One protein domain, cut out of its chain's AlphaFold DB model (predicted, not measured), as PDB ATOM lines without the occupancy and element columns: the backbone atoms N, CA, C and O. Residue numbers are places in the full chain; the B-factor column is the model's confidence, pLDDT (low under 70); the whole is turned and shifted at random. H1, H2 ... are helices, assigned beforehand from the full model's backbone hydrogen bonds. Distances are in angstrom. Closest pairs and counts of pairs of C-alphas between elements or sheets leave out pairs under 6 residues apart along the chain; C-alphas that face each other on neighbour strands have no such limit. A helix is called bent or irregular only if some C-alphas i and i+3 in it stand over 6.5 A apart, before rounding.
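This is residues 242 to 326 of the 756 residues of an uncharacterized protein of Planctomycetes bacterium B3_Pla (UniProt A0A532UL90). A small body of helices has one long arm: H4 begins in the body, where H1 crosses it, and its residues 310 to 326 stick out into the open. At the other end of the body H2 and the short H3 pack on each other. The printed part has 85 residues with four named helices, in the order H1, H2, H3, H4, and no named strand; the class is all helix. It is loose, with a radius of gyration of the C-alphas of 15.9 A, and elongated, spanning 51 by 27 by 20 A.

H1, residues 242 to 254, begins at C-alpha 242 (51.946, -51.242, -52.560) and is 18.6 A long. H2, residues 263 to 279, is 24.1 A long. H3 is residues 283 to 290, 10.2 A. H4, residues 295 to 326, is 48.2 A long and ends at C-alpha 326 (77.713, -46.382, -34.673); it is irregular, only just, with C-alphas 297 and 300 6.9 A apart.

H1 touches H4 at residues 301 to 309 alone, closest at the C-alphas of Val 249 and Ala 305, 5.3 A; their lines are about perpendicular, only just, at 71 degrees. H1 and H2 are close but not clearly touching, the closest C-alphas, of Val 254 and Lys 266, being 6.8 A apart. H2 touches H3, closest at the C-alphas of Val 273 and Pro 283, 4.9 A, at a steep tilt of 61 degrees, opposite ways. H3 and H4 only just touch, with 3 pairs of C-alphas within 8 A, and only at the corner. H2 and H4 are apart. Every O i to N i+4 pair is within hydrogen-bond range in H2 and H3; 8 of 9 are in H1 and 25 of 28 in H4.

The C-alphas of Ala 293 and Val 326, the two farthest apart, are 53.3 A apart. The printed part has no cut and no long link. Mean pLDDT of the printed part is 75.0, with 23 residues under 70, among them 275 to 282.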
ATOM      1  N   PRO A 242      52.048 -52.557 -53.196       55.50
ATOM      2  CA  PRO A 242      51.946 -51.242 -52.560       55.50
ATOM      3  C   PRO A 242      50.520 -50.766 -52.250       55.50
ATOM      4  O   PRO A 242      50.359 -49.976 -51.324       55.50
ATOM      5  N   TYR A 243      49.504 -51.211 -52.997       68.19
ATOM      6  CA  TYR A 243      48.097 -50.897 -52.719       68.19
ATOM      7  C   TYR A 243      47.622 -51.680 -51.498       68.19
ATOM      8  O   TYR A 243      47.197 -51.067 -50.523       68.19
ATOM      9  N   GLN A 244      47.847 -52.997 -51.488       67.81
ATOM     10  CA  GLN A 244      47.456 -53.887 -50.389       67.81
ATOM     11  C   GLN A 244      48.010 -53.428 -49.034       67.81
ATOM     12  O   GLN A 244      47.276 -53.360 -48.054       67.81
ATOM     13  N   ILE A 245      49.276 -53.000 -48.986       61.56
ATOM     14  CA  ILE A 245      49.893 -52.464 -47.761       61.56
ATOM     15  C   ILE A 245      49.181 -51.185 -47.271       61.56
ATOM     16  O   ILE A 245      49.023 -50.982 -46.066       61.56
ATOM     17  N   VAL A 246      48.729 -50.311 -48.180       72.12
ATOM     18  CA  VAL A 246      47.970 -49.097 -47.820       72.12
ATOM     19  C   VAL A 246      46.541 -49.442 -47.394       72.12
ATOM     20  O   VAL A 246      46.049 -48.861 -46.427       72.12
ATOM     21  N   GLU A 247      45.891 -50.391 -48.064       79.25
ATOM     22  CA  GLU A 247      44.567 -50.916 -47.712       79.25
ATOM     23  C   GLU A 247      44.555 -51.610 -46.335       79.25
ATOM     24  O   GLU A 247      43.599 -51.453 -45.578       79.25
ATOM     25  N   ASP A 248      45.613 -52.343 -45.974       70.94
ATOM     26  CA  ASP A 248      45.761 -53.001 -44.667       70.94
ATOM     27  C   ASP A 248      45.910 -51.975 -43.544       70.94
ATOM     28  O   ASP A 248      45.208 -52.030 -42.533       70.94
ATOM     29  N   VAL A 249      46.763 -50.965 -43.741       72.44
ATOM     30  CA  VAL A 249      46.862 -49.845 -42.794       72.44
ATOM     31  C   VAL A 249      45.565 -49.022 -42.773       72.44
ATOM     32  O   VAL A 249      45.233 -48.437 -41.740       72.44
ATOM     33  N   LEU A 250      44.791 -48.992 -43.863       85.12
ATOM     34  CA  LEU A 250      43.460 -48.389 -43.875       85.12
ATOM     35  C   LEU A 250      42.466 -49.191 -43.030       85.12
ATOM     36  O   LEU A 250      41.774 -48.577 -42.220       85.12
ATOM     37  N   ASP A 251      42.410 -50.516 -43.156       78.56
ATOM     38  CA  ASP A 251      41.571 -51.361 -42.297       78.56
ATOM     39  C   ASP A 251      41.950 -51.177 -40.817       78.56
ATOM     40  O   ASP A 251      41.108 -50.831 -39.987       78.56
ATOM     41  N   MET A 252      43.250 -51.192 -40.492       70.69
ATOM     42  CA  MET A 252      43.740 -50.843 -39.148       70.69
ATOM     43  C   MET A 252      43.296 -49.452 -38.660       70.69
ATOM     44  O   MET A 252      43.211 -49.223 -37.451       70.69
ATOM     45  N   LEU A 253      43.062 -48.487 -39.556       76.94
ATOM     46  CA  LEU A 253      42.512 -47.172 -39.211       76.94
ATOM     47  C   LEU A 253      40.984 -47.192 -39.067       76.94
ATOM     48  O   LEU A 253      40.464 -46.435 -38.248       76.94
ATOM     49  N   VAL A 254      40.283 -48.051 -39.811       78.44
ATOM     50  CA  VAL A 254      38.830 -48.263 -39.718       78.44
ATOM     51  C   VAL A 254      38.445 -48.923 -38.396       78.44
ATOM     52  O   VAL A 254      37.520 -48.443 -37.741       78.44
ATOM     53  N   GLN A 255      39.184 -49.947 -37.960       76.00
ATOM     54  CA  GLN A 255      38.906 -50.660 -36.706       76.00
ATOM     55  C   GLN A 255      39.258 -49.845 -35.441       76.00
ATOM     56  O   GLN A 255      38.918 -50.237 -34.325       76.00
ATOM     57  N   LYS A 256      39.939 -48.693 -35.560       74.69
ATOM     58  CA  LYS A 256      40.284 -47.852 -34.398       74.69
ATOM     59  C   LYS A 256      39.067 -47.129 -33.817       74.69
ATOM     60  O   LYS A 256      38.160 -46.702 -34.530       74.69
ATOM     61  N   LYS A 257      39.105 -46.886 -32.501       60.81
ATOM     62  CA  LYS A 257      38.084 -46.117 -31.763       60.81
ATOM     63  C   LYS A 257      37.828 -44.729 -32.374       60.81
ATOM     64  O   LYS A 257      36.683 -44.318 -32.471       60.81
ATOM     65  N   PHE A 258      38.880 -44.066 -32.865       64.06
ATOM     66  CA  PHE A 258      38.837 -42.755 -33.538       64.06
ATOM     67  C   PHE A 258      38.881 -42.853 -35.076       64.06
ATOM     68  O   PHE A 258      39.517 -42.040 -35.755       64.06
ATOM     69  N   SER A 259      38.264 -43.894 -35.633       77.06
ATOM     70  CA  SER A 259      37.916 -43.937 -37.054       77.06
ATOM     71  C   SER A 259      36.932 -42.801 -37.381       77.06
ATOM     72  O   SER A 259      36.092 -42.480 -36.543       77.06
ATOM     73  N   PRO A 260      36.982 -42.194 -38.582       78.12
ATOM     74  CA  PRO A 260      35.938 -41.286 -39.057       78.12
ATOM     75  C   PRO A 260      34.638 -42.021 -39.437       78.12
ATOM     76  O   PRO A 260      33.706 -41.377 -39.911       78.12
ATOM     77  N   LEU A 261      34.602 -43.350 -39.291       81.81
ATOM     78  CA  LEU A 261      33.412 -44.180 -39.447       81.81
ATOM     79  C   LEU A 261      32.801 -44.446 -38.071       81.81
ATOM     80  O   LEU A 261      33.527 -44.812 -37.141       81.81
ATOM     81  N   ASP A 262      31.483 -44.307 -37.957       86.38
ATOM     82  CA  ASP A 262      30.748 -44.729 -36.763       86.38
ATOM     83  C   ASP A 262      30.690 -46.269 -36.641       86.38
ATOM     84  O   ASP A 262      31.091 -47.006 -37.544       86.38
ATOM     85  N   GLU A 263      30.211 -46.784 -35.505       83.69
ATOM     86  CA  GLU A 263      30.151 -48.233 -35.254       83.69
ATOM     87  C   GLU A 263      29.220 -48.988 -36.225       83.69
ATOM     88  O   GLU A 263      29.435 -50.172 -36.492       83.69
ATOM     89  N   ILE A 264      28.220 -48.320 -36.814       85.44
ATOM     90  CA  ILE A 264      27.317 -48.908 -37.812       85.44
ATOM     91  C   ILE A 264      28.036 -48.994 -39.166       85.44
ATOM     92  O   ILE A 264      27.988 -50.035 -39.826       85.44
ATOM     93  N   GLU A 265      28.757 -47.942 -39.566       85.44
ATOM     94  CA  GLU A 265      29.627 -47.940 -40.745       85.44
ATOM     95  C   GLU A 265      30.769 -48.967 -40.607       85.44
ATOM     96  O   GLU A 265      31.045 -49.680 -41.572       85.44
ATOM     97  N   LYS A 266      31.370 -49.150 -39.420       84.38
ATOM     98  CA  LYS A 266      32.352 -50.227 -39.155       84.38
ATOM     99  C   LYS A 266      31.736 -51.623 -39.248       84.38
ATOM    100  O   LYS A 266      32.263 -52.482 -39.951       84.38
ATOM    101  N   ALA A 267      30.593 -51.860 -38.603       81.12
ATOM    102  CA  ALA A 267      29.901 -53.147 -38.695       81.12
ATOM    103  C   ALA A 267      29.501 -53.474 -40.147       81.12
ATOM    104  O   ALA A 267      29.572 -54.627 -40.579       81.12
ATOM    105  N   ARG A 268      29.127 -52.454 -40.932       84.00
ATOM    106  CA  ARG A 268      28.860 -52.582 -42.369       84.00
ATOM    107  C   ARG A 268      30.135 -52.847 -43.176       84.00
ATOM    108  O   ARG A 268      30.076 -53.693 -44.065       84.00
ATOM    109  N   TYR A 269      31.260 -52.195 -42.867       85.81
ATOM    110  CA  TYR A 269      32.574 -52.480 -43.466       85.81
ATOM    111  C   TYR A 269      32.918 -53.964 -43.294       85.81
ATOM    112  O   TYR A 269      33.119 -54.662 -44.287       85.81
ATOM    113  N   ASN A 270      32.870 -54.468 -42.055       80.69
ATOM    114  CA  ASN A 270      33.248 -55.846 -41.726       80.69
ATOM    115  C   ASN A 270      32.367 -56.867 -42.465       80.69
ATOM    116  O   ASN A 270      32.890 -57.744 -43.145       80.69
ATOM    117  N   ARG A 271      31.037 -56.682 -42.469       78.19
ATOM    118  CA  ARG A 271      30.109 -57.543 -43.235       78.19
ATOM    119  C   ARG A 271      30.364 -57.527 -44.744       78.19
ATOM    120  O   ARG A 271      30.138 -58.534 -45.414       78.19
ATOM    121  N   ILE A 272      30.778 -56.388 -45.308       79.19
ATOM    122  CA  ILE A 272      31.116 -56.293 -46.736       79.19
ATOM    123  C   ILE A 272      32.411 -57.057 -47.022       79.19
ATOM    124  O   ILE A 272      32.440 -57.813 -47.990       79.19
ATOM    125  N   VAL A 273      33.435 -56.915 -46.173       75.19
ATOM    126  CA  VAL A 273      34.694 -57.671 -46.273       75.19
ATOM    127  C   VAL A 273      34.439 -59.176 -46.156       75.19
ATOM    128  O   VAL A 273      34.804 -59.921 -47.057       75.19
ATOM    129  N   GLU A 274      33.722 -59.632 -45.127       70.69
ATOM    130  CA  GLU A 274      33.354 -61.047 -44.936       70.69
ATOM    131  C   GLU A 274      32.597 -61.631 -46.140       70.69
ATOM    132  O   GLU A 274      32.901 -62.732 -46.616       70.69
ATOM    133  N   ARG A 275      31.622 -60.885 -46.680       65.50
ATOM    134  CA  ARG A 275      30.872 -61.295 -47.876       65.50
ATOM    135  C   ARG A 275      31.764 -61.337 -49.116       65.50
ATOM    136  O   ARG A 275      31.633 -62.275 -49.899       65.50
ATOM    137  N   ALA A 276      32.652 -60.361 -49.300       63.16
ATOM    138  CA  ALA A 276      33.576 -60.311 -50.429       63.16
ATOM    139  C   ALA A 276      34.560 -61.486 -50.402       63.16
ATOM    140  O   ALA A 276      34.662 -62.202 -51.399       63.16
ATOM    141  N   ASN A 277      35.155 -61.754 -49.234       57.50
ATOM    142  CA  ASN A 277      35.995 -62.920 -48.954       57.50
ATOM    143  C   ASN A 277      35.286 -64.219 -49.370       57.50
ATOM    144  O   ASN A 277      35.778 -64.966 -50.212       57.50
ATOM    145  N   THR A 278      34.073 -64.437 -48.850       53.88
ATOM    146  CA  THR A 278      33.239 -65.619 -49.148       53.88
ATOM    147  C   THR A 278      32.917 -65.752 -50.645       53.88
ATOM    148  O   THR A 278      32.748 -66.856 -51.159       53.88
ATOM    149  N   GLN A 279      32.823 -64.632 -51.365       53.69
ATOM    150  CA  GLN A 279      32.536 -64.590 -52.801       53.69
ATOM    151  C   GLN A 279      33.803 -64.625 -53.678       53.69
ATOM    152  O   GLN A 279      33.684 -64.652 -54.905       53.69
ATOM    153  N   GLY A 280      35.004 -64.618 -53.084       51.03
ATOM    154  CA  GLY A 280      36.273 -64.494 -53.802       51.03
ATOM    155  C   GLY A 280      36.384 -63.185 -54.595       51.03
ATOM    156  O   GLY A 280      36.960 -63.180 -55.687       51.03
ATOM    157  N   ILE A 281      35.775 -62.104 -54.098       60.50
ATOM    158  CA  ILE A 281      35.829 -60.739 -54.644       60.50
ATOM    159  C   ILE A 281      36.866 -59.956 -53.842       60.50
ATOM    160  O   ILE A 281      36.990 -60.177 -52.642       60.50
ATOM    161  N   ASP A 282      37.575 -59.019 -54.479       68.25
ATOM    162  CA  ASP A 282      38.484 -58.153 -53.733       68.25
ATOM    163  C   ASP A 282      37.729 -57.368 -52.627       68.25
ATOM    164  O   ASP A 282      36.755 -56.663 -52.932       68.25
ATOM    165  N   PRO A 283      38.132 -57.483 -51.348       71.31
ATOM    166  CA  PRO A 283      37.396 -56.885 -50.238       71.31
ATOM    167  C   PRO A 283      37.446 -55.364 -50.209       71.31
ATOM    168  O   PRO A 283      36.453 -54.737 -49.833       71.31
ATOM    169  N   PHE A 284      38.559 -54.752 -50.621       82.62
ATOM    170  CA  PHE A 284      38.677 -53.297 -50.628       82.62
ATOM    171  C   PHE A 284      37.823 -52.686 -51.743       82.62
ATOM    172  O   PHE A 284      37.076 -51.730 -51.517       82.62
ATOM    173  N   TYR A 285      37.805 -53.326 -52.912       81.88
ATOM    174  CA  TYR A 285      36.867 -53.039 -53.990       81.88
ATOM    175  C   TYR A 285      35.404 -53.209 -53.560       81.88
ATOM    176  O   TYR A 285      34.571 -52.333 -53.818       81.88
ATOM    177  N   ALA A 286      35.068 -54.296 -52.862       81.44
ATOM    178  CA  ALA A 286      33.717 -54.508 -52.354       81.44
ATOM    179  C   ALA A 286      33.309 -53.422 -51.345       81.44
ATOM    180  O   ALA A 286      32.189 -52.911 -51.428       81.44
ATOM    181  N   VAL A 287      34.210 -53.014 -50.447       85.56
ATOM    182  CA  VAL A 287      34.021 -51.872 -49.537       85.56
ATOM    183  C   VAL A 287      33.799 -50.577 -50.322       85.56
ATOM    184  O   VAL A 287      32.812 -49.881 -50.083       85.56
ATOM    185  N   TYR A 288      34.646 -50.273 -51.308       86.81
ATOM    186  CA  TYR A 288      34.531 -49.081 -52.150       86.81
ATOM    187  C   TYR A 288      33.199 -48.994 -52.911       86.81
ATOM    188  O   TYR A 288      32.675 -47.898 -53.121       86.81
ATOM    189  N   GLN A 289      32.637 -50.134 -53.321       85.50
ATOM    190  CA  GLN A 289      31.338 -50.184 -53.993       85.50
ATOM    191  C   GLN A 289      30.152 -50.098 -53.030       85.50
ATOM    192  O   GLN A 289      29.180 -49.407 -53.327       85.50
ATOM    193  N   ASN A 290      30.207 -50.806 -51.900       85.12
ATOM    194  CA  ASN A 290      29.016 -51.102 -51.098       85.12
ATOM    195  C   ASN A 290      28.926 -50.330 -49.775       85.12
ATOM    196  O   ASN A 290      27.852 -50.310 -49.164       85.12
ATOM    197  N   LEU A 291      30.018 -49.726 -49.294       80.12
ATOM    198  CA  LEU A 291      30.034 -49.076 -47.982       80.12
ATOM    199  C   LEU A 291      29.519 -47.633 -48.029       80.12
ATOM    200  O   LEU A 291      28.717 -47.254 -47.177       80.12
ATOM    201  N   PHE A 292      29.913 -46.847 -49.038       75.06
ATOM    202  CA  PHE A 292      29.583 -45.420 -49.121       75.06
ATOM    203  C   PHE A 292      28.937 -45.028 -50.449       75.06
ATOM    204  O   PHE A 292      29.510 -45.246 -51.514       75.06
ATOM    205  N   ALA A 293      27.815 -44.304 -50.378       71.88
ATOM    206  CA  ALA A 293      27.255 -43.608 -51.539       71.88
ATOM    207  C   ALA A 293      28.236 -42.549 -52.091       71.88
ATOM    208  O   ALA A 293      28.413 -42.415 -53.300       71.88
ATOM    209  N   ASN A 294      28.942 -41.835 -51.203       76.69
ATOM    210  CA  ASN A 294      30.044 -40.951 -51.580       76.69
ATOM    211  C   ASN A 294      31.388 -41.682 -51.465       76.69
ATOM    212  O   ASN A 294      32.016 -41.710 -50.405       76.69
ATOM    213  N   LYS A 295      31.864 -42.197 -52.600       76.44
ATOM    214  CA  LYS A 295      33.146 -42.906 -52.748       76.44
ATOM    215  C   LYS A 295      34.375 -42.131 -52.245       76.44
ATOM    216  O   LYS A 295      35.397 -42.741 -51.953       76.44
ATOM    217  N   ASN A 296      34.297 -40.806 -52.077       80.38
ATOM    218  CA  ASN A 296      35.399 -40.018 -51.514       80.38
ATOM    219  C   ASN A 296      35.546 -40.134 -49.982       80.38
ATOM    220  O   ASN A 296      36.574 -39.688 -49.474       80.38
ATOM    221  N   LYS A 297      34.599 -40.743 -49.240       81.56
ATOM    222  CA  LYS A 297      34.721 -40.960 -47.777       81.56
ATOM    223  C   LYS A 297      35.973 -41.768 -47.380       81.56
ATOM    224  O   LYS A 297      36.501 -41.564 -46.293       81.56
ATOM    225  N   LEU A 298      36.497 -42.619 -48.268       84.38
ATOM    226  CA  LEU A 298      37.738 -43.381 -48.052       84.38
ATOM    227  C   LEU A 298      39.024 -42.551 -48.236       84.38
ATOM    228  O   LEU A 298      40.068 -42.911 -47.696       84.38
ATOM    229  N   ARG A 299      38.975 -41.412 -48.941       89.50
ATOM    230  CA  ARG A 299      40.160 -40.589 -49.258       89.50
ATOM    231  C   ARG A 299      40.948 -40.109 -48.026       89.50
ATOM    232  O   ARG A 299      42.179 -40.174 -48.076       89.50
ATOM    233  N   PRO A 300      40.322 -39.613 -46.935       89.50
ATOM    234  CA  PRO A 300      41.060 -39.173 -45.750       89.50
ATOM    235  C   PRO A 300      41.755 -40.342 -45.048       89.50
ATOM    236  O   PRO A 300      42.907 -40.214 -44.642       89.50
ATOM    237  N   LEU A 301      41.080 -41.493 -44.972       86.81
ATOM    238  CA  LEU A 301      41.618 -42.735 -44.420       86.81
ATOM    239  C   LEU A 301      42.816 -43.243 -45.232       86.81
ATOM    240  O   LEU A 301      43.870 -43.496 -44.655       86.81
ATOM    241  N   TRP A 302      42.701 -43.282 -46.562       89.81
ATOM    242  CA  TRP A 302      43.789 -43.658 -47.472       89.81
ATOM    243  C   TRP A 302      45.011 -42.750 -47.325       89.81
ATOM    244  O   TRP A 302      46.138 -43.211 -47.160       89.81
ATOM    245  N   ASN A 303      44.799 -41.432 -47.312       88.69
ATOM    246  CA  ASN A 303      45.885 -40.474 -47.123       88.69
ATOM    247  C   ASN A 303      46.542 -40.605 -45.737       88.69
ATOM    248  O   ASN A 303      47.760 -40.464 -45.633       88.69
ATOM    249  N   LYS A 304      45.766 -40.909 -44.688       86.06
ATOM    250  CA  LYS A 304      46.278 -41.167 -43.335       86.06
ATOM    251  C   LYS A 304      47.084 -42.472 -43.277       86.06
ATOM    252  O   LYS A 304      48.143 -42.480 -42.657       86.06
ATOM    253  N   ALA A 305      46.652 -43.523 -43.980       82.00
ATOM    254  CA  ALA A 305      47.391 -44.779 -44.115       82.00
ATOM    255  C   ALA A 305      48.736 -44.580 -44.836       82.00
ATOM    256  O   ALA A 305      49.784 -44.913 -44.283       82.00
ATOM    257  N   ARG A 306      48.731 -43.929 -46.012       82.75
ATOM    258  CA  ARG A 306      49.961 -43.556 -46.740       82.75
ATOM    259  C   ARG A 306      50.912 -42.723 -45.885       82.75
ATOM    260  O   ARG A 306      52.118 -42.948 -45.941       82.75
ATOM    261  N   LYS A 307      50.387 -41.759 -45.115       82.06
ATOM    262  CA  LYS A 307      51.209 -40.919 -44.238       82.06
ATOM    263  C   LYS A 307      51.879 -41.758 -43.148       82.06
ATOM    264  O   LYS A 307      53.088 -41.667 -43.006       82.06
ATOM    265  N   LEU A 308      51.140 -42.626 -42.453       76.19
ATOM    266  CA  LEU A 308      51.721 -43.520 -41.441       76.19
ATOM    267  C   LEU A 308      52.804 -44.439 -42.024       76.19
ATOM    268  O   LEU A 308      53.854 -44.609 -41.411       76.19
ATOM    269  N   LEU A 309      52.580 -44.994 -43.218       70.69
ATOM    270  CA  LEU A 309      53.568 -45.820 -43.916       70.69
ATOM    271  C   LEU A 309      54.810 -45.024 -44.339       70.69
ATOM    272  O   LEU A 309      55.923 -45.543 -44.262       70.69
ATOM    273  N   TYR A 310      54.643 -43.773 -44.770       73.12
ATOM    274  CA  TYR A 310      55.748 -42.862 -45.068       73.12
ATOM    275  C   TYR A 310      56.543 -42.519 -43.799       73.12
ATOM    276  O   TYR A 310      57.739 -42.795 -43.750       73.12
ATOM    277  N   ASP A 311      55.875 -42.012 -42.760       74.19
ATOM    278  CA  ASP A 311      56.479 -41.606 -41.486       74.19
ATOM    279  C   ASP A 311      57.234 -42.786 -40.832       74.19
ATOM    280  O   ASP A 311      58.371 -42.636 -40.385       74.19
ATOM    281  N   TYR A 312      56.661 -43.996 -40.860       69.88
ATOM    282  CA  TYR A 312      57.315 -45.213 -40.361       69.88
ATOM    283  C   TYR A 312      58.513 -45.653 -41.218       69.88
ATOM    284  O   TYR A 312      59.527 -46.107 -40.686       69.88
ATOM    285  N   SER A 313      58.431 -45.504 -42.543       63.25
ATOM    286  CA  SER A 313      59.550 -45.818 -43.443       63.25
ATOM    287  C   SER A 313      60.726 -44.853 -43.252       63.25
ATOM    288  O   SER A 313      61.877 -45.285 -43.316       63.25
ATOM    289  N   ILE A 314      60.448 -43.574 -42.969       66.69
ATOM    290  CA  ILE A 314      61.459 -42.587 -42.566       66.69
ATOM    291  C   ILE A 314      62.077 -42.987 -41.221       66.69
ATOM    292  O   ILE A 314      63.293 -43.133 -41.158       66.69
ATOM    293  N   LEU A 315      61.274 -43.301 -40.198       72.31
ATOM    294  CA  LEU A 315      61.771 -43.744 -38.885       72.31
ATOM    295  C   LEU A 315      62.686 -44.981 -38.974       72.31
ATOM    296  O   LEU A 315      63.732 -45.051 -38.323       72.31
ATOM    297  N   LEU A 316      62.317 -45.978 -39.788       65.50
ATOM    298  CA  LEU A 316      63.160 -47.155 -40.027       65.50
ATOM    299  C   LEU A 316      64.478 -46.789 -40.715       65.50
ATOM    300  O   LEU A 316      65.522 -47.346 -40.365       65.50
ATOM    301  N   TRP A 317      64.434 -45.863 -41.673       67.88
ATOM    302  CA  TRP A 317      65.608 -45.363 -42.378       67.88
ATOM    303  C   TRP A 317      66.537 -44.554 -41.458       67.88
ATOM    304  O   TRP A 317      67.744 -44.798 -41.476       67.88
ATOM    305  N   GLU A 318      66.001 -43.667 -40.616       71.38
ATOM    306  CA  GLU A 318      66.741 -42.926 -39.580       71.38
ATOM    307  C   GLU A 318      67.456 -43.908 -38.642       71.38
ATOM    308  O   GLU A 318      68.688 -43.934 -38.595       71.38
ATOM    309  N   THR A 319      66.698 -44.828 -38.030       71.38
ATOM    310  CA  THR A 319      67.228 -45.862 -37.120       71.38
ATOM    311  C   THR A 319      68.354 -46.682 -37.768       71.38
ATOM    312  O   THR A 319      69.333 -47.047 -37.118       71.38
ATOM    313  N   GLN A 320      68.219 -47.032 -39.052       67.56
ATOM    314  CA  GLN A 320      69.226 -47.829 -39.757       67.56
ATOM    315  C   GLN A 320      70.490 -47.019 -40.084       67.56
ATOM    316  O   GLN A 320      71.588 -47.578 -40.083       67.56
ATOM    317  N   ASN A 321      70.354 -45.712 -40.334       66.38
ATOM    318  CA  ASN A 321      71.484 -44.808 -40.538       66.38
ATOM    319  C   ASN A 321      72.266 -44.560 -39.248       66.38
ATOM    320  O   ASN A 321      73.493 -44.549 -39.300       66.38
ATOM    321  N   GLU A 322      71.575 -44.395 -38.118       70.69
ATOM    322  CA  GLU A 322      72.191 -44.276 -36.793       70.69
ATOM    323  C   GLU A 322      72.989 -45.538 -36.445       70.69
ATOM    324  O   GLU A 322      74.169 -45.448 -36.111       70.69
ATOM    325  N   LEU A 323      72.397 -46.725 -36.632       70.81
ATOM    326  CA  LEU A 323      73.097 -47.999 -36.433       70.81
ATOM    327  C   LEU A 323      74.353 -48.110 -37.309       70.81
ATOM    328  O   LEU A 323      75.419 -48.444 -36.802       70.81
ATOM    329  N   TRP A 324      74.273 -47.784 -38.602       68.25
ATOM    330  CA  TRP A 324      75.446 -47.834 -39.483       68.25
ATOM    331  C   TRP A 324      76.530 -46.803 -39.149       68.25
ATOM    332  O   TRP A 324      77.701 -47.057 -39.438       68.25
ATOM    333  N   LEU A 325      76.156 -45.658 -38.570       66.25
ATOM    334  CA  LEU A 325      77.098 -44.652 -38.080       66.25
ATOM    335  C   LEU A 325      77.850 -45.178 -36.847       66.25
ATOM    336  O   LEU A 325      79.076 -45.114 -36.817       66.25
ATOM    337  N   VAL A 326      77.132 -45.765 -35.882       71.88
ATOM    338  CA  VAL A 326      77.713 -46.382 -34.673       71.88
ATOM    339  C   VAL A 326      78.603 -47.582 -35.017       71.88
ATOM    340  O   VAL A 326      79.676 -47.740 -34.446       71.88
TER     341      VAL A 326